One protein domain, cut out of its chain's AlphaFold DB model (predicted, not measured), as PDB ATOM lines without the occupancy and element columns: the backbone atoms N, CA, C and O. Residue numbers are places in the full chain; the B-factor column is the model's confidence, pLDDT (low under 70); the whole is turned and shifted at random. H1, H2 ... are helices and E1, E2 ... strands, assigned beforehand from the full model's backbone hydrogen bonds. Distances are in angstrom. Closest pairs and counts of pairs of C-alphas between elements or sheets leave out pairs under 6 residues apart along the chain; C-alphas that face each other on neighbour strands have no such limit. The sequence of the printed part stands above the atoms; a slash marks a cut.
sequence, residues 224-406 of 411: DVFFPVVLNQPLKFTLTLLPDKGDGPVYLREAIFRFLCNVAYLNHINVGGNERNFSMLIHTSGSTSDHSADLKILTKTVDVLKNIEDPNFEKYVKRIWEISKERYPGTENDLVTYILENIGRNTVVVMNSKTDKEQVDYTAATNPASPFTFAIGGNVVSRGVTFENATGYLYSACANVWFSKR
ATOM      1  N   ASP A 224     171.436 189.630 111.361       72.75
ATOM      2  CA  ASP A 224     172.736 189.423 112.014       72.75
ATOM      3  C   ASP A 224     172.639 188.643 113.327       72.75
ATOM      4  O   ASP A 224     173.588 187.972 113.733       72.75
ATOM      5  N   VAL A 225     171.481 188.705 113.995       74.81
ATOM      6  CA  VAL A 225     171.240 187.898 115.191       74.81
ATOM      7  C   VAL A 225     170.904 186.468 114.798       74.81
ATOM      8  O   VAL A 225     171.473 185.561 115.387       74.81
ATOM      9  N   PHE A 226     170.004 186.253 113.837       71.94
ATOM     10  CA  PHE A 226     169.526 184.912 113.471       71.94
ATOM     11  C   PHE A 226     170.479 184.124 112.559       71.94
ATOM     12  O   PHE A 226     170.467 182.894 112.579       71.94
ATOM     13  N   PHE A 227     171.319 184.822 111.802       73.38
ATOM     14  CA  PHE A 227     172.271 184.287 110.831       73.38
ATOM     15  C   PHE A 227     173.649 184.938 111.034       73.38
ATOM     16  O   PHE A 227     174.136 185.646 110.148       73.38
ATOM     17  N   PRO A 228     174.282 184.749 112.208       73.00
ATOM     18  CA  PRO A 228     175.563 185.374 112.488       73.00
ATOM     19  C   PRO A 228     176.633 184.831 111.536       73.00
ATOM     20  O   PRO A 228     176.776 183.620 111.365       73.00
ATOM     21  N   VAL A 229     177.430 185.732 110.957       73.06
ATOM     22  CA  VAL A 229     178.542 185.373 110.054       73.06
ATOM     23  C   VAL A 229     179.607 184.541 110.786       73.06
ATOM     24  O   VAL A 229     180.295 183.722 110.182       73.06
ATOM     25  N   VAL A 230     179.724 184.720 112.106       74.06
ATOM     26  CA  VAL A 230     180.656 183.991 112.971       74.06
ATOM     27  C   VAL A 230     179.871 183.103 113.937       74.06
ATOM     28  O   VAL A 230     179.301 183.584 114.914       74.06
ATOM     29  N   LEU A 231     179.888 181.790 113.698       66.69
ATOM     30  CA  LEU A 231     179.193 180.782 114.519       66.69
ATOM     31  C   LEU A 231     179.899 180.457 115.850       66.69
ATOM     32  O   LEU A 231     179.416 179.636 116.624       66.69
ATOM     33  N   ASN A 232     181.033 181.099 116.136       69.62
ATOM     34  CA  ASN A 232     181.842 180.814 117.325       69.62
ATOM     35  C   ASN A 232     181.334 181.509 118.603       69.62
ATOM     36  O   ASN A 232     181.950 181.363 119.656       69.62
ATOM     37  N   GLN A 233     180.245 182.283 118.532       68.12
ATOM     38  CA  GLN A 233     179.629 182.926 119.696       68.12
ATOM     39  C   GLN A 233     178.339 182.203 120.110       68.12
ATOM     40  O   GLN A 233     177.591 181.744 119.243       68.12
ATOM     41  N   PRO A 234     178.033 182.121 121.419       72.56
ATOM     42  CA  PRO A 234     176.784 181.534 121.880       72.56
ATOM     43  C   PRO A 234     175.592 182.336 121.342       72.56
ATOM     44  O   PRO A 234     175.515 183.555 121.508       72.56
ATOM     45  N   LEU A 235     174.651 181.642 120.698       72.88
ATOM     46  CA  LEU A 235     173.449 182.254 120.137       72.88
ATOM     47  C   LEU A 235     172.585 182.866 121.251       72.88
ATOM     48  O   LEU A 235     172.362 182.260 122.298       72.88
ATOM     49  N   LYS A 236     172.022 184.053 120.997       72.25
ATOM     50  CA  LYS A 236     171.069 184.725 121.910       72.25
ATOM     51  C   LYS A 236     169.673 184.076 121.921       72.25
ATOM     52  O   LYS A 236     168.755 184.563 122.582       72.25
ATOM     53  N   PHE A 237     169.495 183.006 121.157       73.44
ATOM     54  CA  PHE A 237     168.245 182.289 120.960       73.44
ATOM     55  C   PHE A 237     168.510 180.784 120.950       73.44
ATOM     56  O   PHE A 237     169.627 180.327 120.717       73.44
ATOM     57  N   THR A 238     167.459 180.008 121.193       73.75
ATOM     58  CA  THR A 238     167.517 178.555 121.053       73.75
ATOM     59  C   THR A 238     167.256 178.184 119.599       73.75
ATOM     60  O   THR A 238     166.190 178.499 119.068       73.75
ATOM     61  N   LEU A 239     168.232 177.516 118.983       75.94
ATOM     62  CA  LEU A 239     168.163 176.966 117.634       75.94
ATOM     63  C   LEU A 239     167.917 175.458 117.710       75.94
ATOM     64  O   LEU A 239     168.627 174.743 118.415       75.94
ATOM     65  N   THR A 240     166.918 174.960 116.989       75.00
ATOM     66  CA  THR A 240     166.721 173.518 116.797       75.00
ATOM     67  C   THR A 240     166.544 173.258 115.310       75.00
ATOM     68  O   THR A 240     165.622 173.791 114.695       75.00
ATOM     69  N   LEU A 241     167.472 172.493 114.735       73.25
ATOM     70  CA  LEU A 241     167.442 172.116 113.325       73.25
ATOM     71  C   LEU A 241     166.527 170.903 113.148       73.25
ATOM     72  O   LEU A 241     166.598 169.949 113.926       73.25
ATOM     73  N   LEU A 242     165.665 170.954 112.134       71.19
ATOM     74  CA  LEU A 242     164.843 169.806 111.749       71.19
ATOM     75  C   LEU A 242     165.707 168.785 110.991       71.19
ATOM     76  O   LEU A 242     166.643 169.188 110.298       71.19
ATOM     77  N   PRO A 243     165.425 167.475 111.105       75.56
ATOM     78  CA  PRO A 243     166.169 166.472 110.354       75.56
ATOM     79  C   PRO A 243     165.842 166.533 108.858       75.56
ATOM     80  O   PRO A 243     164.722 166.847 108.462       75.56
ATOM     81  N   ASP A 244     166.777 166.071 108.028       69.19
ATOM     82  CA  ASP A 244     166.606 166.009 106.566       69.19
ATOM     83  C   ASP A 244     165.452 165.093 106.118       69.19
ATOM     84  O   ASP A 244     164.956 165.202 105.000       69.19
ATOM     85  N   LYS A 245     165.001 164.184 106.996       66.06
ATOM     86  CA  LYS A 245     163.897 163.242 106.737       66.06
ATOM     87  C   LYS A 245     162.499 163.879 106.820       66.06
ATOM     88  O   LYS A 245     161.521 163.163 106.609       66.06
ATOM     89  N   GLY A 246     162.400 165.173 107.133       64.06
ATOM     90  CA  GLY A 246     161.151 165.942 107.118       64.06
ATOM     91  C   GLY A 246     160.678 166.446 108.488       64.06
ATOM     92  O   GLY A 246     161.291 166.210 109.530       64.06
ATOM     93  N   ASP A 247     159.539 167.131 108.472       66.94
ATOM     94  CA  ASP A 247     158.942 167.950 109.534       66.94
ATOM     95  C   ASP A 247     157.748 167.261 110.226       66.94
ATOM     96  O   ASP A 247     156.675 167.828 110.412       66.94
ATOM     97  N   GLY A 248     157.936 166.007 110.653       74.94
ATOM     98  CA  GLY A 248     156.868 165.221 111.282       74.94
ATOM     99  C   GLY A 248     156.160 165.911 112.475       74.94
ATOM    100  O   GLY A 248     156.753 166.748 113.163       74.94
ATOM    101  N   PRO A 249     154.921 165.497 112.830       82.38
ATOM    102  CA  PRO A 249     154.064 166.189 113.809       82.38
ATOM    103  C   PRO A 249     154.657 166.414 115.205       82.38
ATOM    104  O   PRO A 249     154.161 167.241 115.972       82.38
ATOM    105  N   VAL A 250     155.684 165.643 115.566       85.69
ATOM    106  CA  VAL A 250     156.405 165.778 116.833       85.69
ATOM    107  C   VAL A 250     157.129 167.122 116.939       85.69
ATOM    108  O   VAL A 250     157.155 167.697 118.022       85.69
ATOM    109  N   TYR A 251     157.647 167.664 115.833       85.38
ATOM    110  CA  TYR A 251     158.419 168.908 115.844       85.38
ATOM    111  C   TYR A 251     157.531 170.131 116.042       85.38
ATOM    112  O   TYR A 251     157.839 170.983 116.875       85.38
ATOM    113  N   LEU A 252     156.387 170.186 115.352       86.88
ATOM    114  CA  LEU A 252     155.390 171.230 115.589       86.88
ATOM    115  C   LEU A 252     154.870 171.174 117.033       86.88
ATOM    116  O   LEU A 252     154.756 172.204 117.690       86.88
ATOM    117  N   ARG A 253     154.624 169.974 117.566       92.19
ATOM    118  CA  ARG A 253     154.179 169.796 118.955       92.19
ATOM    119  C   ARG A 253     155.209 170.268 119.977       92.19
ATOM    120  O   ARG A 253     154.860 170.987 120.905       92.19
ATOM    121  N   GLU A 254     156.470 169.902 119.783       90.50
ATOM    122  CA  GLU A 254     157.583 170.367 120.613       90.50
ATOM    123  C   GLU A 254     157.715 171.901 120.552       90.50
ATOM    124  O   GLU A 254     157.896 172.553 121.583       90.50
ATOM    125  N   ALA A 255     157.556 172.500 119.367       88.81
ATOM    126  CA  ALA A 255     157.567 173.951 119.196       88.81
ATOM    127  C   ALA A 255     156.399 174.635 119.934       88.81
ATOM    128  O   ALA A 255     156.618 175.654 120.593       88.81
ATOM    129  N   ILE A 256     155.192 174.053 119.887       92.19
ATOM    130  CA  ILE A 256     154.026 174.518 120.655       92.19
ATOM    131  C   ILE A 256     154.332 174.473 122.155       92.19
ATOM    132  O   ILE A 256     154.176 175.483 122.832       92.19
ATOM    133  N   PHE A 257     154.833 173.352 122.684       94.94
ATOM    134  CA  PHE A 257     155.162 173.234 124.111       94.94
ATOM    135  C   PHE A 257     156.178 174.284 124.566       94.94
ATOM    136  O   PHE A 257     156.000 174.916 125.606       94.94
ATOM    137  N   ARG A 258     157.215 174.533 123.762       91.56
ATOM    138  CA  ARG A 258     158.222 175.566 124.039       91.56
ATOM    139  C   ARG A 258     157.634 176.973 124.040       91.56
ATOM    140  O   ARG A 258     158.017 177.775 124.890       91.56
ATOM    141  N   PHE A 259     156.727 177.270 123.110       91.94
ATOM    142  CA  PHE A 259     155.996 178.536 123.095       91.94
ATOM    143  C   PHE A 259     155.139 178.701 124.355       91.94
ATOM    144  O   PHE A 259     155.245 179.736 125.010       91.94
ATOM    145  N   LEU A 260     154.387 177.668 124.756       94.38
ATOM    146  CA  LEU A 260     153.594 177.690 125.990       94.38
ATOM    147  C   LEU A 260     154.471 177.976 127.220       94.38
ATOM    148  O   LEU A 260     154.144 178.862 128.005       94.38
ATOM    149  N   CYS A 261     155.624 177.306 127.343       92.81
ATOM    150  CA  CYS A 261     156.581 177.541 128.433       92.81
ATOM    151  C   CYS A 261     157.120 178.980 128.442       92.81
ATOM    152  O   CYS A 261     157.255 179.578 129.506       92.81
ATOM    153  N   ASN A 262     157.419 179.555 127.270       89.81
ATOM    154  CA  ASN A 262     157.899 180.938 127.176       89.81
ATOM    155  C   ASN A 262     156.839 181.934 127.644       89.81
ATOM    156  O   ASN A 262     157.150 182.845 128.404       89.81
ATOM    157  N   VAL A 263     155.601 181.777 127.166       90.56
ATOM    158  CA  VAL A 263     154.482 182.651 127.539       90.56
ATOM    159  C   VAL A 263     154.207 182.548 129.033       90.56
ATOM    160  O   VAL A 263     154.093 183.576 129.696       90.56
ATOM    161  N   ALA A 264     154.191 181.327 129.572       92.31
ATOM    162  CA  ALA A 264     154.041 181.100 131.000       92.31
ATOM    163  C   ALA A 264     155.136 181.801 131.799       92.31
ATOM    164  O   ALA A 264     154.835 182.540 132.726       92.31
ATOM    165  N   TYR A 265     156.401 181.662 131.401       89.56
ATOM    166  CA  TYR A 265     157.502 182.332 132.087       89.56
ATOM    167  C   TYR A 265     157.368 183.860 132.042       89.56
ATOM    168  O   TYR A 265     157.552 184.533 133.056       89.56
ATOM    169  N   LEU A 266     157.005 184.417 130.883       86.81
ATOM    170  CA  LEU A 266     156.864 185.862 130.703       86.81
ATOM    171  C   LEU A 266     155.689 186.460 131.484       86.81
ATOM    172  O   LEU A 266     155.826 187.582 131.961       86.81
ATOM    173  N   ASN A 267     154.573 185.740 131.621       88.19
ATOM    174  CA  ASN A 267     153.398 186.216 132.359       88.19
ATOM    175  C   ASN A 267     153.428 185.862 133.854       88.19
ATOM    176  O   ASN A 267     152.878 186.609 134.654       88.19
ATOM    177  N   HIS A 268     154.054 184.747 134.239       80.62
ATOM    178  CA  HIS A 268     154.037 184.253 135.617       80.62
ATOM    179  C   HIS A 268     155.253 184.705 136.438       80.62
ATOM    180  O   HIS A 268     155.107 185.073 137.599       80.62
ATOM    181  N   ILE A 269     156.457 184.713 135.847       70.94
ATOM    182  CA  ILE A 269     157.716 184.962 136.579       70.94
ATOM    183  C   ILE A 269     158.258 186.380 136.361       70.94
ATOM    184  O   ILE A 269     159.039 186.876 137.171       70.94
ATOM    185  N   ASN A 270     157.844 187.083 135.302       63.34
ATOM    186  CA  ASN A 270     158.254 188.471 135.090       63.34
ATOM    187  C   ASN A 270     157.406 189.410 135.975       63.34
ATOM    188  O   ASN A 270     156.419 190.005 135.545       63.34
ATOM    189  N   VAL A 271     157.782 189.467 137.255       48.81
ATOM    190  CA  VAL A 271     157.095 190.174 138.343       48.81
ATOM    191  C   VAL A 271     156.935 191.670 138.025       48.81
ATOM    192  O   VAL A 271     157.925 192.388 137.900       48.81
ATOM    193  N   GLY A 272     155.685 192.148 137.940       53.69
ATOM    194  CA  GLY A 272     155.349 193.583 137.970       53.69
ATOM    195  C   GLY A 272     154.555 194.145 136.784       53.69
ATOM    196  O   GLY A 272     154.288 195.345 136.769       53.69
ATOM    197  N   GLY A 273     154.170 193.329 135.799       60.62
ATOM    198  CA  GLY A 273     153.366 193.768 134.650       60.62
ATOM    199  C   GLY A 273     151.957 193.170 134.613       60.62
ATOM    200  O   GLY A 273     151.730 192.073 135.113       60.62
ATOM    201  N   ASN A 274     151.023 193.872 133.964       73.50
ATOM    202  CA  ASN A 274     149.767 193.269 133.512       73.50
ATOM    203  C   ASN A 274     150.070 192.105 132.557       73.50
ATOM    204  O   ASN A 274     151.007 192.198 131.758       73.50
ATOM    205  N   GLU A 275     149.258 191.049 132.622       84.56
ATOM    206  CA  GLU A 275     149.342 189.913 131.705       84.56
ATOM    207  C   GLU A 275     149.342 190.387 130.247       84.56
ATOM    208  O   GLU A 275     148.579 191.278 129.862       84.56
ATOM    209  N   ARG A 276     150.221 189.795 129.433       87.06
ATOM    210  CA  ARG A 276     150.359 190.126 128.016       87.06
ATOM    211  C   ARG A 276     149.949 188.954 127.139       87.06
ATOM    212  O   ARG A 276     150.058 187.783 127.505       87.06
ATOM    213  N   ASN A 277     149.536 189.313 125.934       89.56
ATOM    214  CA  ASN A 277     149.205 188.383 124.875       89.56
ATOM    215  C   ASN A 277     150.404 188.208 123.949       89.56
ATOM    216  O   ASN A 277     151.051 189.196 123.584       89.56
ATOM    217  N   PHE A 278     150.685 186.967 123.558       87.94
ATOM    218  CA  PHE A 278     151.832 186.621 122.729       87.94
ATOM    219  C   PHE A 278     151.402 185.814 121.514       87.94
ATOM    220  O   PHE A 278     150.393 185.108 121.534       87.94
ATOM    221  N   SER A 279     152.203 185.902 120.455       87.44
ATOM    222  CA  SER A 279     151.960 185.182 119.208       87.44
ATOM    223  C   SER A 279     153.096 184.214 118.859       87.44
ATOM    224  O   SER A 279     154.276 184.471 119.122       87.44
ATOM    225  N   MET A 280     152.730 183.087 118.249       86.06
ATOM    226  CA  MET A 280     153.636 182.153 117.584       86.06
ATOM    227  C   MET A 280     153.264 182.054 116.110       86.06
ATOM    228  O   MET A 280     152.105 181.794 115.788       86.06
ATOM    229  N   LEU A 281     154.252 182.193 115.228       83.94
ATOM    230  CA  LEU A 281     154.071 181.942 113.802       83.94
ATOM    231  C   LEU A 281     154.476 180.508 113.447       83.94
ATOM    232  O   LEU A 281     155.577 180.063 113.777       83.94
ATOM    233  N   ILE A 282     153.595 179.810 112.739       83.38
ATOM    234  CA  ILE A 282     153.775 178.456 112.225       83.38
ATOM    235  C   ILE A 282     153.695 178.525 110.702       83.38
ATOM    236  O   ILE A 282     152.640 178.812 110.139       83.38
ATOM    237  N   HIS A 283     154.806 178.269 110.021       76.38
ATOM    238  CA  HIS A 283     154.848 178.216 108.569       76.38
ATOM    239  C   HIS A 283     155.673 177.024 108.095       76.38
ATOM    240  O   HIS A 283     156.887 177.119 107.912       76.38
ATOM    241  N   THR A 284     154.997 175.894 107.897       68.38
ATOM    242  CA  THR A 284     155.663 174.664 107.469       68.38
ATOM    243  C   THR A 284     155.850 174.576 105.954       68.38
ATOM    244  O   THR A 284     156.845 174.043 105.474       68.38
ATOM    245  N   SER A 285     154.947 175.161 105.164       64.12
ATOM    246  CA  SER A 285     155.099 175.222 103.708       64.12
ATOM    247  C   SER A 285     154.249 176.327 103.070       64.12
ATOM    248  O   SER A 285     153.419 176.962 103.719       64.12
ATOM    249  N   GLY A 286     154.441 176.558 101.767       54.81
ATOM    250  CA  GLY A 286     153.605 177.461 100.970       54.81
ATOM    251  C   GLY A 286     152.244 176.887 100.539       54.81
ATOM    252  O   GLY A 286     151.481 177.606  99.891       54.81
ATOM    253  N   SER A 287     151.935 175.618 100.843       59.56
ATOM    254  CA  SER A 287     150.703 174.944 100.410       59.56
ATOM    255  C   SER A 287     149.595 175.023 101.458       59.56
ATOM    256  O   SER A 287     149.790 174.775 102.646       59.56
ATOM    257  N   THR A 288     148.364 175.262 101.001       58.94
ATOM    258  CA  THR A 288     147.176 175.274 101.869       58.94
ATOM    259  C   THR A 288     146.843 173.902 102.469       58.94
ATOM    260  O   THR A 288     146.162 173.838 103.493       58.94
ATOM    261  N   SER A 289     147.297 172.805 101.841       57.66
ATOM    262  CA  SER A 289     147.162 171.445 102.394       57.66
ATOM    263  C   SER A 289     147.917 171.298 103.710       57.66
ATOM    264  O   SER A 289     147.415 170.685 104.650       57.66
ATOM    265  N   ASP A 290     149.084 171.925 103.792       69.00
ATOM    266  CA  ASP A 290     150.027 171.718 104.884       69.00
ATOM    267  C   ASP A 290     149.634 172.612 106.064       69.00
ATOM    268  O   ASP A 290     149.587 172.147 107.197       69.00
ATOM    269  N   HIS A 291     149.122 173.820 105.791       74.81
ATOM    270  CA  HIS A 291     148.451 174.639 106.810       74.81
ATOM    271  C   HIS A 291     147.271 173.907 107.481       74.81
ATOM    272  O   HIS A 291     147.023 174.083 108.672       74.81
ATOM    273  N   SER A 292     146.527 173.082 106.731       79.44
ATOM    274  CA  SER A 292     145.421 172.288 107.293       79.44
ATOM    275  C   SER A 292     145.933 171.146 108.178       79.44
ATOM    276  O   SER A 292     145.318 170.830 109.200       79.44
ATOM    277  N   ALA A 293     147.064 170.534 107.811       82.88
ATOM    278  CA  ALA A 293     147.731 169.522 108.625       82.88
ATOM    279  C   ALA A 293     148.282 170.124 109.928       82.88
ATOM    280  O   ALA A 293     148.034 169.571 111.002       82.88
ATOM    281  N   ASP A 294     148.924 171.292 109.852       84.62
ATOM    282  CA  ASP A 294     149.407 172.047 111.012       84.62
ATOM    283  C   ASP A 294     148.277 172.406 111.967       84.62
ATOM    284  O   ASP A 294     148.386 172.176 113.173       84.62
ATOM    285  N   LEU A 295     147.160 172.907 111.428       88.88
ATOM    286  CA  LEU A 295     145.974 173.223 112.216       88.88
ATOM    287  C   LEU A 295     145.476 171.984 112.963       88.88
ATOM    288  O   LEU A 295     145.202 172.054 114.156       88.88
ATOM    289  N   LYS A 296     145.411 170.828 112.294       90.38
ATOM    290  CA  LYS A 296     144.981 169.575 112.925       90.38
ATOM    291  C   LYS A 296     145.913 169.161 114.068       90.38
ATOM    292  O   LYS A 296     145.435 168.712 115.110       90.38
ATOM    293  N   ILE A 297     147.225 169.303 113.887       91.25
ATOM    294  CA  ILE A 297     148.222 168.982 114.917       91.25
ATOM    295  C   ILE A 297     148.107 169.950 116.096       91.25
ATOM    296  O   ILE A 297     148.109 169.500 117.245       91.25
ATOM    297  N   LEU A 298     147.979 171.250 115.829       92.25
ATOM    298  CA  LEU A 298     147.812 172.289 116.841       92.25
ATOM    299  C   LEU A 298     146.538 172.063 117.657       92.25
ATOM    300  O   LEU A 298     146.620 171.946 118.878       92.25
ATOM    301  N   THR A 299     145.389 171.932 116.992       93.75
ATOM    302  CA  THR A 299     144.093 171.713 117.645       93.75
ATOM    303  C   THR A 299     144.130 170.454 118.498       93.75
ATOM    304  O   THR A 299     143.851 170.526 119.689       93.75
ATOM    305  N   LYS A 300     144.617 169.323 117.960       95.06
ATOM    306  CA  LYS A 300     144.746 168.095 118.759       95.06
ATOM    307  C   LYS A 300     145.697 168.276 119.944       95.06
ATOM    308  O   LYS A 300     145.477 167.669 120.986       95.06
ATOM    309  N   THR A 301     146.753 169.077 119.806       95.69
ATOM    310  CA  THR A 301     147.695 169.338 120.904       95.69
ATOM    311  C   THR A 301     147.034 170.126 122.031       95.69
ATOM    312  O   THR A 301     147.135 169.735 123.191       95.69
ATOM    313  N   VAL A 302     146.327 171.199 121.680       95.19
ATOM    314  CA  VAL A 302     145.578 172.041 122.618       95.19
ATOM    315  C   VAL A 302     144.442 171.256 123.281       95.19
ATOM    316  O   VAL A 302     144.277 171.352 124.493       95.19
ATOM    317  N   ASP A 303     143.700 170.445 122.526       95.75
ATOM    318  CA  ASP A 303     142.583 169.645 123.048       95.75
ATOM    319  C   ASP A 303     143.044 168.599 124.062       95.75
ATOM    320  O   ASP A 303     142.400 168.426 125.095       95.75
ATOM    321  N   VAL A 304     144.182 167.938 123.808       97.12
ATOM    322  CA  VAL A 304     144.784 167.015 124.783       97.12
ATOM    323  C   VAL A 304     145.079 167.756 126.083       97.12
ATOM    324  O   VAL A 304     144.720 167.260 127.135       97.12
ATOM    325  N   LEU A 305     145.672 168.952 126.032       96.88
ATOM    326  CA  LEU A 305     146.002 169.727 127.237       96.88
ATOM    327  C   LEU A 305     144.772 170.272 127.980       96.88
ATOM    328  O   LEU A 305     144.873 170.574 129.165       96.88
ATOM    329  N   LYS A 306     143.620 170.400 127.310       95.19
ATOM    330  CA  LYS A 306     142.346 170.798 127.929       95.19
ATOM    331  C   LYS A 306     141.620 169.636 128.608       95.19
ATOM    332  O   LYS A 306     140.767 169.882 129.456       95.19
ATOM    333  N   ASN A 307     141.912 168.396 128.217       95.69
ATOM    334  CA  ASN A 307     141.209 167.213 128.695       95.69
ATOM    335  C   ASN A 307     142.137 166.308 129.514       95.69
ATOM    336  O   ASN A 307     142.912 165.536 128.953       95.69
ATOM    337  N   ILE A 308     141.994 166.358 130.840       94.06
ATOM    338  CA  ILE A 308     142.760 165.527 131.780       94.06
ATOM    339  C   ILE A 308     142.558 164.017 131.562       94.06
ATOM    340  O   ILE A 308     143.424 163.225 131.921       94.06
ATOM    341  N   GLU A 309     141.442 163.614 130.947       95.94
ATOM    342  CA  GLU A 309     141.124 162.214 130.655       95.94
ATOM    343  C   GLU A 309     141.705 161.729 129.312       95.94
ATOM    344  O   GLU A 309     141.619 160.537 129.008       95.94
ATOM    345  N   ASP A 310     142.295 162.604 128.476       97.31
ATOM    346  CA  ASP A 310     142.918 162.150 127.223       97.31
ATOM    347  C   ASP A 310     144.130 161.252 127.547       97.31
ATOM    348  O   ASP A 310     145.003 161.652 128.322       97.31
ATOM    349  N   PRO A 311     144.265 160.068 126.914       96.94
ATOM    350  CA  PRO A 311     145.378 159.151 127.174       96.94
ATOM    351  C   PRO A 311     146.777 159.756 126.977       96.94
ATOM    352  O   PRO A 311     147.765 159.210 127.462       96.94
ATOM    353  N   ASN A 312     146.896 160.859 126.229       96.25
ATOM    354  CA  ASN A 312     148.163 161.550 126.000       96.25
ATOM    355  C   ASN A 312     148.426 162.703 126.979       96.25
ATOM    356  O   ASN A 312     149.515 163.281 126.909       96.25
ATOM    357  N   PHE A 313     147.477 163.050 127.857       97.31
ATOM    358  CA  PHE A 313     147.577 164.198 128.760       97.31
ATOM    359  C   PHE A 313     148.846 164.131 129.613       97.31
ATOM    360  O   PHE A 313     149.699 165.014 129.522       97.31
ATOM    361  N   GLU A 314     149.034 163.031 130.348       97.62
ATOM    362  CA  GLU A 314     150.200 162.828 131.216       97.62
ATOM    363  C   GLU A 314     151.515 162.954 130.434       97.62
ATOM    364  O   GLU A 314     152.443 163.649 130.852       97.62
ATOM    365  N   LYS A 315     151.578 162.349 129.243       97.62
ATOM    366  CA  LYS A 315     152.757 162.409 128.373       97.62
ATOM    367  C   LYS A 315     153.084 163.842 127.946       97.62
ATOM    368  O   LYS A 315     154.258 164.205 127.892       97.62
ATOM    369  N   TYR A 316     152.078 164.644 127.600       97.81
ATOM    370  CA  TYR A 316     152.291 166.022 127.157       97.81
ATOM    371  C   TYR A 316     152.689 166.924 128.319       97.81
ATOM    372  O   TYR A 316     153.654 167.673 128.193       97.81
ATOM    373  N   VAL A 317     151.997 166.813 129.455       97.81
ATOM    374  CA  VAL A 317     152.315 167.569 130.672       97.81
ATOM    375  C   VAL A 317     153.731 167.257 131.140       97.81
ATOM    376  O   VAL A 317     154.504 168.180 131.390       97.81
ATOM    377  N   LYS A 318     154.121 165.977 131.156       97.88
ATOM    378  CA  LYS A 318     155.491 165.570 131.476       97.88
ATOM    379  C   LYS A 318     156.509 166.222 130.540       97.88
ATOM    380  O   LYS A 318     157.512 166.750 131.013       97.88
ATOM    381  N   ARG A 319     156.247 166.245 129.227       97.56
ATOM    382  CA  ARG A 319     157.166 166.882 128.273       97.56
ATOM    383  C   ARG A 319     157.253 168.399 128.468       97.56
ATOM    384  O   ARG A 319     158.346 168.951 128.401       97.56
ATOM    385  N   ILE A 320     156.135 169.077 128.733       97.38
ATOM    386  CA  ILE A 320     156.112 170.516 129.052       97.38
ATOM    387  C   ILE A 320     156.910 170.795 130.332       97.38
ATOM    388  O   ILE A 320     157.679 171.755 130.377       97.38
ATOM    389  N   TRP A 321     156.773 169.944 131.350       97.88
ATOM    390  CA  TRP A 321     157.537 170.045 132.592       97.88
ATOM    391  C   TRP A 321     159.043 169.878 132.352       97.88
ATOM    392  O   TRP A 321     159.833 170.686 132.831       97.88
ATOM    393  N   GLU A 322     159.451 168.891 131.546       97.56
ATOM    394  CA  GLU A 322     160.853 168.694 131.145       97.56
ATOM    395  C   GLU A 322     161.410 169.922 130.409       97.56
ATOM    396  O   GLU A 322     162.477 170.417 130.762       97.56
ATOM    397  N   ILE A 323     160.666 170.475 129.444       93.06
ATOM    398  CA  ILE A 323     161.061 171.702 128.730       93.06
ATOM    399  C   ILE A 323     161.175 172.883 129.701       93.06
ATOM    400  O   ILE A 323     162.106 173.684 129.599       93.06
ATOM    401  N   SER A 324     160.239 173.002 130.644       93.38
ATOM    402  CA  SER A 324     160.267 174.048 131.669       93.38
ATOM    403  C   SER A 324     161.519 173.916 132.534       93.38
ATOM    404  O   SER A 324     162.224 174.903 132.716       93.38
ATOM    405  N   LYS A 325     161.869 172.692 132.951       94.50
ATOM    406  CA  LYS A 325     163.083 172.382 133.720       94.50
ATOM    407  C   LYS A 325     164.357 172.738 132.977       94.50
ATOM    408  O   LYS A 325     165.268 173.336 133.538       94.50
ATOM    409  N   GLU A 326     164.428 172.353 131.707       90.75
ATOM    410  CA  GLU A 326     165.589 172.601 130.853       90.75
ATOM    411  C   GLU A 326     165.835 174.108 130.658       90.75
ATOM    412  O   GLU A 326     166.983 174.545 130.572       90.75
ATOM    413  N   ARG A 327     164.772 174.919 130.572       86.44
ATOM    414  CA  ARG A 327     164.866 176.333 130.164       86.44
ATOM    415  C   ARG A 327     164.809 177.326 131.319       86.44
ATOM    416  O   ARG A 327     165.467 178.374 131.235       86.44
ATOM    417  N   TYR A 328     164.041 176.991 132.352       89.25
ATOM    418  CA  TYR A 328     163.725 177.809 133.520       89.25
ATOM    419  C   TYR A 328     163.777 176.945 134.801       89.25
ATOM    420  O   TYR A 328     162.739 176.646 135.395       89.25
ATOM    421  N   PRO A 329     164.980 176.500 135.218       91.69
ATOM    422  CA  PRO A 329     165.120 175.628 136.380       91.69
ATOM    423  C   PRO A 329     164.544 176.266 137.649       91.69
ATOM    424  O   PRO A 329     164.837 177.426 137.943       91.69
ATOM    425  N   GLY A 330     163.778 175.494 138.417       91.75
ATOM    426  CA  GLY A 330     163.165 175.915 139.678       91.75
ATOM    427  C   GLY A 330     161.784 176.562 139.554       91.75
ATOM    428  O   GLY A 330     161.199 176.881 140.584       91.75
ATOM    429  N   THR A 331     161.254 176.753 138.340       92.44
ATOM    430  CA  THR A 331     159.903 177.310 138.111       92.44
ATOM    431  C   THR A 331     158.960 176.314 137.428       92.44
ATOM    432  O   THR A 331     157.905 176.685 136.931       92.44
ATOM    433  N   GLU A 332     159.334 175.041 137.319       94.62
ATOM    434  CA  GLU A 332     158.699 174.075 136.417       94.62
ATOM    435  C   GLU A 332     157.221 173.845 136.719       94.62
ATOM    436  O   GLU A 332     156.388 173.851 135.814       94.62
ATOM    437  N   ASN A 333     156.906 173.651 138.000       94.94
ATOM    438  CA  ASN A 333     155.542 173.395 138.450       94.94
ATOM    439  C   ASN A 333     154.655 174.620 138.218       94.94
ATOM    440  O   ASN A 333     153.525 174.480 137.753       94.94
ATOM    441  N   ASP A 334     155.196 175.809 138.473       93.75
ATOM    442  CA  ASP A 334     154.502 177.081 138.311       93.75
ATOM    443  C   ASP A 334     154.152 177.333 136.839       93.75
ATOM    444  O   ASP A 334     153.012 177.659 136.502       93.75
ATOM    445  N   LEU A 335     155.109 177.090 135.933       94.31
ATOM    446  CA  LEU A 335     154.885 177.230 134.494       94.31
ATOM    447  C   LEU A 335     153.853 176.227 133.978       94.31
ATOM    448  O   LEU A 335     152.954 176.609 133.232       94.31
ATOM    449  N   VAL A 336     153.958 174.954 134.373       96.62
ATOM    450  CA  VAL A 336     152.985 173.921 133.980       96.62
ATOM    451  C   VAL A 336     151.586 174.277 134.482       96.62
ATOM    452  O   VAL A 336     150.627 174.170 133.718       96.62
ATOM    453  N   THR A 337     151.474 174.750 135.723       95.56
ATOM    454  CA  THR A 337     150.200 175.164 136.329       95.56
ATOM    455  C   THR A 337     149.583 176.316 135.547       95.56
ATOM    456  O   THR A 337     148.459 176.190 135.063       95.56
ATOM    457  N   TYR A 338     150.354 177.381 135.298       94.94
ATOM    458  CA  TYR A 338     149.891 178.516 134.503       94.94
ATOM    459  C   TYR A 338     149.402 178.085 133.114       94.94
ATOM    460  O   TYR A 338     148.354 178.544 132.657       94.94
ATOM    461  N   ILE A 339     150.137 177.195 132.433       96.12
ATOM    462  CA  ILE A 339     149.747 176.697 131.108       96.12
ATOM    463  C   ILE A 339     148.405 175.974 131.188       96.12
ATOM    464  O   ILE A 339     147.516 176.293 130.406       96.12
ATOM    465  N   LEU A 340     148.242 175.022 132.108       96.56
ATOM    466  CA  LEU A 340     147.023 174.217 132.204       96.56
ATOM    467  C   LEU A 340     145.797 175.057 132.588       96.56
ATOM    468  O   LEU A 340     144.726 174.859 132.019       96.56
ATOM    469  N   GLU A 341     145.959 176.045 133.468       94.88
ATOM    470  CA  GLU A 341     144.889 176.978 133.843       94.88
ATOM    471  C   GLU A 341     144.476 177.901 132.685       94.88
ATOM    472  O   GLU A 341     143.311 178.290 132.575       94.88
ATOM    473  N   ASN A 342     145.410 178.244 131.790       94.94
ATOM    474  CA  ASN A 342     145.191 179.256 130.756       94.94
ATOM    475  C   ASN A 342     145.111 178.703 129.327       94.94
ATOM    476  O   ASN A 342     144.790 179.463 128.418       94.94
ATOM    477  N   ILE A 343     145.344 177.407 129.080       95.44
ATOM    478  CA  ILE A 343     145.349 176.830 127.721       95.44
ATOM    479  C   ILE A 343     143.989 176.972 127.015       95.44
ATOM    480  O   ILE A 343     143.911 176.976 125.786       95.44
ATOM    481  N   GLY A 344     142.906 177.150 127.782       93.38
ATOM    482  CA  GLY A 344     141.584 177.576 127.308       93.38
ATOM    483  C   GLY A 344     141.594 178.893 126.527       93.38
ATOM    484  O   GLY A 344     140.880 179.019 125.533       93.38
ATOM    485  N   ARG A 345     142.440 179.837 126.945       93.81
ATOM    486  CA  ARG A 345     142.572 181.205 126.433       93.81
ATOM    487  C   ARG A 345     143.560 181.235 125.265       93.81
ATOM    488  O   ARG A 345     144.657 181.785 125.366       93.81
ATOM    489  N   ASN A 346     143.182 180.594 124.162       92.75
ATOM    490  CA  ASN A 346     143.978 180.576 122.940       92.75
ATOM    491  C   ASN A 346     143.194 181.089 121.727       92.75
ATOM    492  O   ASN A 346     141.967 181.040 121.687       92.75
ATOM    493  N   THR A 347     143.920 181.581 120.729       90.75
ATOM    494  CA  THR A 347     143.359 182.031 119.453       90.75
ATOM    495  C   THR A 347     144.169 181.425 118.321       90.75
ATOM    496  O   THR A 347     145.392 181.508 118.334       90.75
ATOM    497  N   VAL A 348     143.505 180.824 117.334       88.25
ATOM    498  CA  VAL A 348     144.163 180.257 116.151       88.25
ATOM    499  C   VAL A 348     143.711 181.022 114.916       88.25
ATOM    500  O   VAL A 348     142.516 181.124 114.654       88.25
ATOM    501  N   VAL A 349     144.665 181.549 114.152       84.25
ATOM    502  CA  VAL A 349     144.412 182.300 112.920       84.25
ATOM    503  C   VAL A 349     145.131 181.620 111.764       84.25
ATOM    504  O   VAL A 349     146.357 181.523 111.764       84.25
ATOM    505  N   VAL A 350     144.377 181.169 110.760       79.62
ATOM    506  CA  VAL A 350     144.932 180.581 109.535       79.62
ATOM    507  C   VAL A 350     144.971 181.642 108.440       79.62
ATOM    508  O   VAL A 350     143.943 182.185 108.046       79.62
ATOM    509  N   MET A 351     146.165 181.932 107.930       71.44
ATOM    510  CA  MET A 351     146.395 182.903 106.868       71.44
ATOM    511  C   MET A 351     146.419 182.220 105.499       71.44
ATOM    512  O   MET A 351     147.180 181.276 105.278       71.44
ATOM    513  N   ASN A 352     145.657 182.767 104.545       62.47
ATOM    514  CA  ASN A 352     145.518 182.272 103.165       62.47
ATOM    515  C   ASN A 352     144.765 180.930 103.008       62.47
ATOM    516  O   ASN A 352     145.247 180.028 102.319       62.47
ATOM    517  N   SER A 353     143.573 180.776 103.596       51.25
ATOM    518  CA  SER A 353     142.645 179.713 103.180       51.25
ATOM    519  C   SER A 353     142.045 180.050 101.803       51.25
ATOM    520  O   SER A 353     141.738 181.201 101.504       51.25
ATOM    521  N   LYS A 354     141.896 179.049 100.921       45.75
ATOM    522  CA  LYS A 354     141.361 179.219  99.549       45.75
ATOM    523  C   LYS A 354     139.893 179.677  99.498       45.75
ATOM    524  O   LYS A 354     139.379 179.879  98.400       45.75
ATOM    525  N   THR A 355     139.219 179.785 100.637       40.31
ATOM    526  CA  THR A 355     137.767 179.944 100.703       40.31
ATOM    527  C   THR A 355     137.274 181.379 100.650       40.31
ATOM    528  O   THR A 355     136.177 181.562 100.143       40.31
ATOM    529  N   ASP A 356     138.063 182.391 101.011       37.78
ATOM    530  CA  ASP A 356     137.527 183.753 101.076       37.78
ATOM    531  C   ASP A 356     138.332 184.724 100.212       37.78
ATOM    532  O   ASP A 356     139.411 185.202 100.556       37.78
ATOM    533  N   LYS A 357     137.750 185.050  99.050       38.75
ATOM    534  CA  LYS A 357     138.040 186.285  98.296       38.75
ATOM    535  C   LYS A 357     137.565 187.540  99.047       38.75
ATOM    536  O   LYS A 357     137.692 188.648  98.527       38.75
ATOM    537  N   GLU A 358     137.023 187.361 100.246       41.03
ATOM    538  CA  GLU A 358     136.624 188.403 101.172       41.03
ATOM    539  C   GLU A 358     137.728 188.636 102.205       41.03
ATOM    540  O   GLU A 358     138.519 187.758 102.539       41.03
ATOM    541  N   GLN A 359     137.830 189.886 102.633       49.97
ATOM    542  CA  GLN A 359     138.871 190.423 103.497       49.97
ATOM    543  C   GLN A 359     139.017 189.598 104.783       49.97
ATOM    544  O   GLN A 359     138.252 189.777 105.727       49.97
ATOM    545  N   VAL A 360     140.021 188.723 104.848       50.78
ATOM    546  CA  VAL A 360     140.349 188.044 106.103       50.78
ATOM    547  C   VAL A 360     141.009 189.062 107.033       50.78
ATOM    548  O   VAL A 360     142.106 189.559 106.763       50.78
ATOM    549  N   ASP A 361     140.317 189.396 108.120       57.22
ATOM    550  CA  ASP A 361     140.843 190.244 109.181       57.22
ATOM    551  C   ASP A 361     141.931 189.495 109.971       57.22
ATOM    552  O   ASP A 361     141.665 188.729 110.897       57.22
ATOM    553  N   TYR A 362     143.193 189.716 109.595       65.25
ATOM    554  CA  TYR A 362     144.362 189.174 110.297       65.25
ATOM    555  C   TYR A 362     144.741 189.975 111.558       65.25
ATOM    556  O   TYR A 362     145.809 189.742 112.136       65.25
ATOM    557  N   THR A 363     143.907 190.920 112.012       65.00
ATOM    558  CA  THR A 363     144.192 191.740 113.203       65.00
ATOM    559  C   THR A 363     144.422 190.867 114.431       65.00
ATOM    560  O   THR A 363     145.382 191.100 115.156       65.00
ATOM    561  N   ALA A 364     143.650 189.792 114.604       66.12
ATOM    562  CA  ALA A 364     143.822 188.864 115.725       66.12
ATOM    563  C   ALA A 364     145.186 188.143 115.733       66.12
ATOM    564  O   ALA A 364     145.655 187.730 116.792       66.12
ATOM    565  N   ALA A 365     145.833 187.991 114.571       67.25
ATOM    566  CA  ALA A 365     147.169 187.407 114.481       67.25
ATOM    567  C   ALA A 365     148.267 188.442 114.755       67.25
ATOM    568  O   ALA A 365     149.262 188.130 115.399       67.25
ATOM    569  N   THR A 366     148.087 189.668 114.259       68.69
ATOM    570  CA  THR A 366     149.089 190.745 114.332       68.69
ATOM    571  C   THR A 366     149.057 191.520 115.644       68.69
ATOM    572  O   THR A 366     150.087 192.040 116.061       68.69
ATOM    573  N   ASN A 367     147.906 191.547 116.306       77.31
ATOM    574  CA  ASN A 367     147.682 192.082 117.639       77.31
ATOM    575  C   ASN A 367     146.996 190.983 118.475       77.31
ATOM    576  O   ASN A 367     145.772 190.828 118.400       77.31
ATOM    577  N   PRO A 368     147.769 190.148 119.194       80.94
ATOM    578  CA  PRO A 368     147.233 188.962 119.845       80.94
ATOM    579  C   PRO A 368     146.212 189.340 120.931       80.94
ATOM    580  O   PRO A 368     146.491 190.135 121.826       80.94
ATOM    581  N   ALA A 369     145.022 188.735 120.872       81.19
ATOM    582  CA  ALA A 369     143.929 188.979 121.823       81.19
ATOM    583  C   ALA A 369     143.906 188.003 123.017       81.19
ATOM    584  O   ALA A 369     143.176 188.231 123.980       81.19
ATOM    585  N   SER A 370     144.723 186.946 122.965       87.88
ATOM    586  CA  SER A 370     144.824 185.911 123.997       87.88
ATOM    587  C   SER A 370     146.286 185.655 124.390       87.88
ATOM    588  O   SER A 370     147.170 185.885 123.558       87.88
ATOM    589  N   PRO A 371     146.567 185.121 125.599       88.56
ATOM    590  CA  PRO A 371     147.922 184.748 126.017       88.56
ATOM    591  C   PRO A 371     148.629 183.857 124.992       88.56
ATOM    592  O   PRO A 371     149.805 184.067 124.694       88.56
ATOM    593  N   PHE A 372     147.884 182.913 124.405       92.88
ATOM    594  CA  PHE A 372     148.381 181.972 123.407       92.88
ATOM    595  C   PHE A 372     147.723 182.201 122.037       92.88
ATOM    596  O   PHE A 372     146.698 181.597 121.719       92.88
ATOM    597  N   THR A 373     148.312 183.054 121.201       91.06
ATOM    598  CA  THR A 373     147.875 183.228 119.808       91.06
ATOM    599  C   THR A 373     148.761 182.425 118.855       91.06
ATOM    600  O   THR A 373     149.979 182.588 118.830       91.06
ATOM    601  N   PHE A 374     148.151 181.590 118.021       88.75
ATOM    602  CA  PHE A 374     148.819 180.798 116.993       88.75
ATOM    603  C   PHE A 374     148.435 181.307 115.607       88.75
ATOM    604  O   PHE A 374     147.267 181.311 115.226       88.75
ATOM    605  N   ALA A 375     149.432 181.714 114.843       85.94
ATOM    606  CA  ALA A 375     149.304 182.198 113.483       85.94
ATOM    607  C   ALA A 375     149.843 181.128 112.523       85.94
ATOM    608  O   ALA A 375     151.034 180.838 112.553       85.94
ATOM    609  N   ILE A 376     148.996 180.532 111.680       83.44
ATOM    610  CA  ILE A 376     149.391 179.497 110.712       83.44
ATOM    611  C   ILE A 376     149.435 180.098 109.306       83.44
ATOM    612  O   ILE A 376     148.444 180.647 108.831       83.44
ATOM    613  N   GLY A 377     150.568 179.961 108.624       72.75
ATOM    614  CA  GLY A 377     150.814 180.448 107.266       72.75
ATOM    615  C   GLY A 377     151.889 181.535 107.192       72.75
ATOM    616  O   GLY A 377     152.299 182.085 108.205       72.75
ATOM    617  N   GLY A 378     152.389 181.834 105.984       54.62
ATOM    618  CA  GLY A 378     153.614 182.650 105.848       54.62
ATOM    619  C   GLY A 378     153.746 183.527 104.605       54.62
ATOM    620  O   GLY A 378     154.539 184.465 104.621       54.62
ATOM    621  N   ASN A 379     152.920 183.343 103.568       53.94
ATOM    622  CA  ASN A 379     152.982 184.199 102.369       53.94
ATOM    623  C   ASN A 379     152.556 185.659 102.620       53.94
ATOM    624  O   ASN A 379     152.793 186.516 101.771       53.94
ATOM    625  N   VAL A 380     151.899 185.935 103.751       49.19
ATOM    626  CA  VAL A 380     151.506 187.288 104.186       49.19
ATOM    627  C   VAL A 380     152.529 187.866 105.171       49.19
ATOM    628  O   VAL A 380     152.799 189.064 105.133       49.19
ATOM    629  N   VAL A 381     153.194 187.029 105.977       52.22
ATOM    630  CA  VAL A 381     154.299 187.464 106.855       52.22
ATOM    631  C   VAL A 381     155.491 187.959 106.038       52.22
ATOM    632  O   VAL A 381     156.088 188.980 106.374       52.22
ATOM    633  N   SER A 382     155.770 187.327 104.894       48.59
ATOM    634  CA  SER A 382     156.794 187.783 103.944       48.59
ATOM    635  C   SER A 382     156.481 189.130 103.269       48.59
ATOM    636  O   SER A 382     157.323 189.659 102.546       48.59
ATOM    637  N   ARG A 383     155.299 189.727 103.501       55.84
ATOM    638  CA  ARG A 383     154.871 191.005 102.898       55.84
ATOM    639  C   ARG A 383     155.008 192.220 103.818       55.84
ATOM    640  O   ARG A 383     154.506 193.283 103.467       55.84
ATOM    641  N   GLY A 384     155.697 192.089 104.951       53.78
ATOM    642  CA  GLY A 384     155.966 193.215 105.857       53.78
ATOM    643  C   GLY A 384     154.942 193.387 106.982       53.78
ATOM    644  O   GLY A 384     154.948 194.407 107.669       53.78
ATOM    645  N   VAL A 385     154.088 192.386 107.209       61.62
ATOM    646  CA  VAL A 385     153.170 192.360 108.353       61.62
ATOM    647  C   VAL A 385     153.960 192.211 109.660       61.62
ATOM    648  O   VAL A 385     154.832 191.351 109.783       61.62
ATOM    649  N   THR A 386     153.672 193.072 110.637       65.19
ATOM    650  CA  THR A 386     154.286 193.046 111.977       65.19
ATOM    651  C   THR A 386     153.397 192.276 112.954       65.19
ATOM    652  O   THR A 386     152.192 192.510 112.973       65.19
ATOM    653  N   PHE A 387     153.992 191.405 113.772       68.44
ATOM    654  CA  PHE A 387     153.312 190.681 114.850       68.44
ATOM    655  C   PHE A 387     153.730 191.273 116.191       68.44
ATOM    656  O   PHE A 387     154.912 191.254 116.537       68.44
ATOM    657  N   GLU A 388     152.775 191.812 116.941       68.25
ATOM    658  CA  GLU A 388     153.020 192.284 118.296       68.25
ATOM    659  C   GLU A 388     153.310 191.089 119.221       68.25
ATOM    660  O   GLU A 388     152.670 190.035 119.136       68.25
ATOM    661  N   ASN A 389     154.315 191.246 120.092       67.88
ATOM    662  CA  ASN A 389     154.715 190.259 121.101       67.88
ATOM    663  C   ASN A 389     154.958 188.830 120.559       67.88
ATOM    664  O   ASN A 389     154.584 187.841 121.192       67.88
ATOM    665  N   ALA A 390     155.591 188.690 119.394       66.56
ATOM    666  CA  ALA A 390     155.945 187.374 118.864       66.56
ATOM    667  C   ALA A 390     157.110 186.732 119.648       66.56
ATOM    668  O   ALA A 390     158.178 187.334 119.788       66.56
ATOM    669  N   THR A 391     156.932 185.501 120.148       64.00
ATOM    670  CA  THR A 391     157.940 184.803 120.991       64.00
ATOM    671  C   THR A 391     158.411 183.452 120.444       64.00
ATOM    672  O   THR A 391     159.337 182.849 121.003       64.00
ATOM    673  N   GLY A 392     157.842 182.987 119.328       58.03
ATOM    674  CA  GLY A 392     158.246 181.749 118.660       58.03
ATOM    675  C   GLY A 392     157.949 181.746 117.161       58.03
ATOM    676  O   GLY A 392     156.920 182.261 116.723       58.03
ATOM    677  N   TYR A 393     158.853 181.137 116.389       64.81
ATOM    678  CA  TYR A 393     158.732 180.982 114.939       64.81
ATOM    679  C   TYR A 393     159.114 179.559 114.527       64.81
ATOM    680  O   TYR A 393     160.246 179.136 114.762       64.81
ATOM    681  N   LEU A 394     158.188 178.840 113.890       62.16
ATOM    682  CA  LEU A 394     158.465 177.583 113.194       62.16
ATOM    683  C   LEU A 394     158.429 177.816 111.687       62.16
ATOM    684  O   LEU A 394     157.405 178.246 111.160       62.16
ATOM    685  N   TYR A 395     159.543 177.529 111.013       59.12
ATOM    686  CA  TYR A 395     159.705 177.698 109.573       59.12
ATOM    687  C   TYR A 395     160.316 176.430 108.962       59.12
ATOM    688  O   TYR A 395     161.356 175.970 109.431       59.12
ATOM    689  N   SER A 396     159.699 175.863 107.920       49.84
ATOM    690  CA  SER A 396     160.255 174.704 107.193       49.84
ATOM    691  C   SER A 396     160.155 174.822 105.668       49.84
ATOM    692  O   SER A 396     159.770 173.884 104.982       49.84
ATOM    693  N   ALA A 397     160.563 175.962 105.099       36.50
ATOM    694  CA  ALA A 397     160.804 176.065 103.655       36.50
ATOM    695  C   ALA A 397     162.310 176.175 103.364       36.50
ATOM    696  O   ALA A 397     162.906 177.201 103.672       36.50
ATOM    697  N   CYS A 398     162.919 175.127 102.787       31.47
ATOM    698  CA  CYS A 398     164.322 175.005 102.316       31.47
ATOM    699  C   CYS A 398     165.472 175.465 103.250       31.47
ATOM    700  O   CYS A 398     166.636 175.252 102.925       31.47
ATOM    701  N   ALA A 399     165.177 176.023 104.420       32.56
ATOM    702  CA  ALA A 399     166.072 176.260 105.535       32.56
ATOM    703  C   ALA A 399     165.400 175.645 106.772       32.56
ATOM    704  O   ALA A 399     164.445 176.193 107.319       32.56
ATOM    705  N   ASN A 400     165.863 174.455 107.152       36.09
ATOM    706  CA  ASN A 400     165.344 173.618 108.240       36.09
ATOM    707  C   ASN A 400     165.636 174.234 109.623       36.09
ATOM    708  O   ASN A 400     166.527 173.757 110.328       36.09
ATOM    709  N   VAL A 401     164.948 175.315 110.013       38.00
ATOM    710  CA  VAL A 401     165.348 176.120 111.182       38.00
ATOM    711  C   VAL A 401     164.167 176.622 112.032       38.00
ATOM    712  O   VAL A 401     163.274 177.307 111.543       38.00
ATOM    713  N   TRP A 402     164.220 176.361 113.347       41.06
ATOM    714  CA  TRP A 402     163.341 176.961 114.364       41.06
ATOM    715  C   TRP A 402     164.087 177.953 115.269       41.06
ATOM    716  O   TRP A 402     165.210 177.680 115.701       41.06
ATOM    717  N   PHE A 403     163.421 179.060 115.625       42.09
ATOM    718  CA  PHE A 403     163.958 180.116 116.490       42.09
ATOM    719  C   PHE A 403     163.057 180.363 117.715       42.09
ATOM    720  O   PHE A 403     161.856 180.612 117.578       42.09
ATOM    721  N   SER A 404     163.642 180.408 118.920       37.31
ATOM    722  CA  SER A 404     162.985 180.981 120.109       37.31
ATOM    723  C   SER A 404     163.890 181.942 120.865       37.31
ATOM    724  O   SER A 404     164.995 181.591 121.282       37.31
ATOM    725  N   LYS A 405     163.391 183.166 121.064       37.88
ATOM    726  CA  LYS A 405     164.110 184.258 121.725       37.88
ATOM    727  C   LYS A 405     163.925 184.193 123.246       37.88
ATOM    728  O   LYS A 405     162.798 184.083 123.726       37.88
ATOM    729  N   ARG A 406     165.014 184.333 124.013       29.89
ATOM    730  CA  ARG A 406     164.952 184.728 125.432       29.89
ATOM    731  C   ARG A 406     164.690 186.233 125.463       29.89
ATOM    732  O   ARG A 406     165.553 187.019 125.078       29.89
TER     733      ARG A 406
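Overview. This is residues 224 to 406 of the 411 residues of the protein "Helicase protein" of Parcubacteria group bacterium GW2011_GWD2_42_14 (UniProt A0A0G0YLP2). A twisted sheet of six strands forms a wall, with H1 and H2 covering one of its faces; H3 and H4 pack crosswise on H1, away from the sheet. The short H5 covers part of the other face near E3 and E4, and residues 228 to 234 stick out beyond the E1 edge. The printed part has 183 residues with five named helices and six named strands, in the order E1 H1 E2 H2 H3 H4 E3 H5 E4 E5 E6; its class is mixed, helices and strands. The mixed sheet runs E1, E6, E5, E2, E4, E3. The whole is compact, with a radius of gyration of the C-alphas of 16.3 A and spans of 46 by 44 by 37 A.

Arrangement. Start at the edge strand E1, residues 237 to 241, antiparallel to E6, residues 401 to 405; N 238 and O 404 are 2.9 A apart. E6 and E5, residues 390 to 395, form a hairpin, with N 393 and O 403 at 3.3 A. Next look for three parallel pairs: E5 with E2, residues 278 to 283, N 283 to O 394 at 2.8 A; E2 with E4, residues 372 to 376, N 282 to O 375 at 2.8 A; E4 with E3, residues 346 to 350, N 349 to O 374 at 2.8 A. H1, residues 249 to 268, is on the sheet, its C-alpha 259 lying 5.9 A from that of Gly 392, their closest. E1, H1, E2 form a split strand-helix-strand unit, two strands running the same way with E6 and E5 between them; its crossover is right-handed. H2, residues 288 to 306, is on the same face at a height over the sheet of 9.4 A. H3, residues 313 to 327, touches H1 at a steep tilt of 62 degrees, closest at the C-alphas of Phe 257 and Ile 320, 5.7 A. H4, residues 332 to 342, touches H1 about perpendicular at 84 degrees, closest at the C-alphas of Ala 264 and Leu 335, 5.3 A. H5, residues 363 to 366, is on the opposite face, and E3, H5, E4 form a strand-helix-strand unit, two parallel neighbour strands with a helix between, its crossover right-handed. Every O i to N i+4 pair is within hydrogen-bond range in H1, H2, H3 and H4; H5 is too short for one.

Along the chain. Find C-alpha 237 at (168.245, 182.289, 120.960), where E1 begins. H1 starts at C-alpha 249, (154.064, 166.189, 113.809), and is 28.3 A long; H2 is 26.9 A, H3 21.2 A, H4 15.5 A and E2 16.7 A. E6 ends at C-alpha 405, (164.110, 184.258, 121.725).

Size, cuts and confidence. The C-alphas farthest apart, those of Gly 330 and Lys 357, are 49.5 A apart. The printed part has no cut. The links E3 to H5 and E4 to E5 are long. Mean pLDDT of the printed part is 76.7; look for values under 70 at, among others, residues 352 to 366 and 378 to 406.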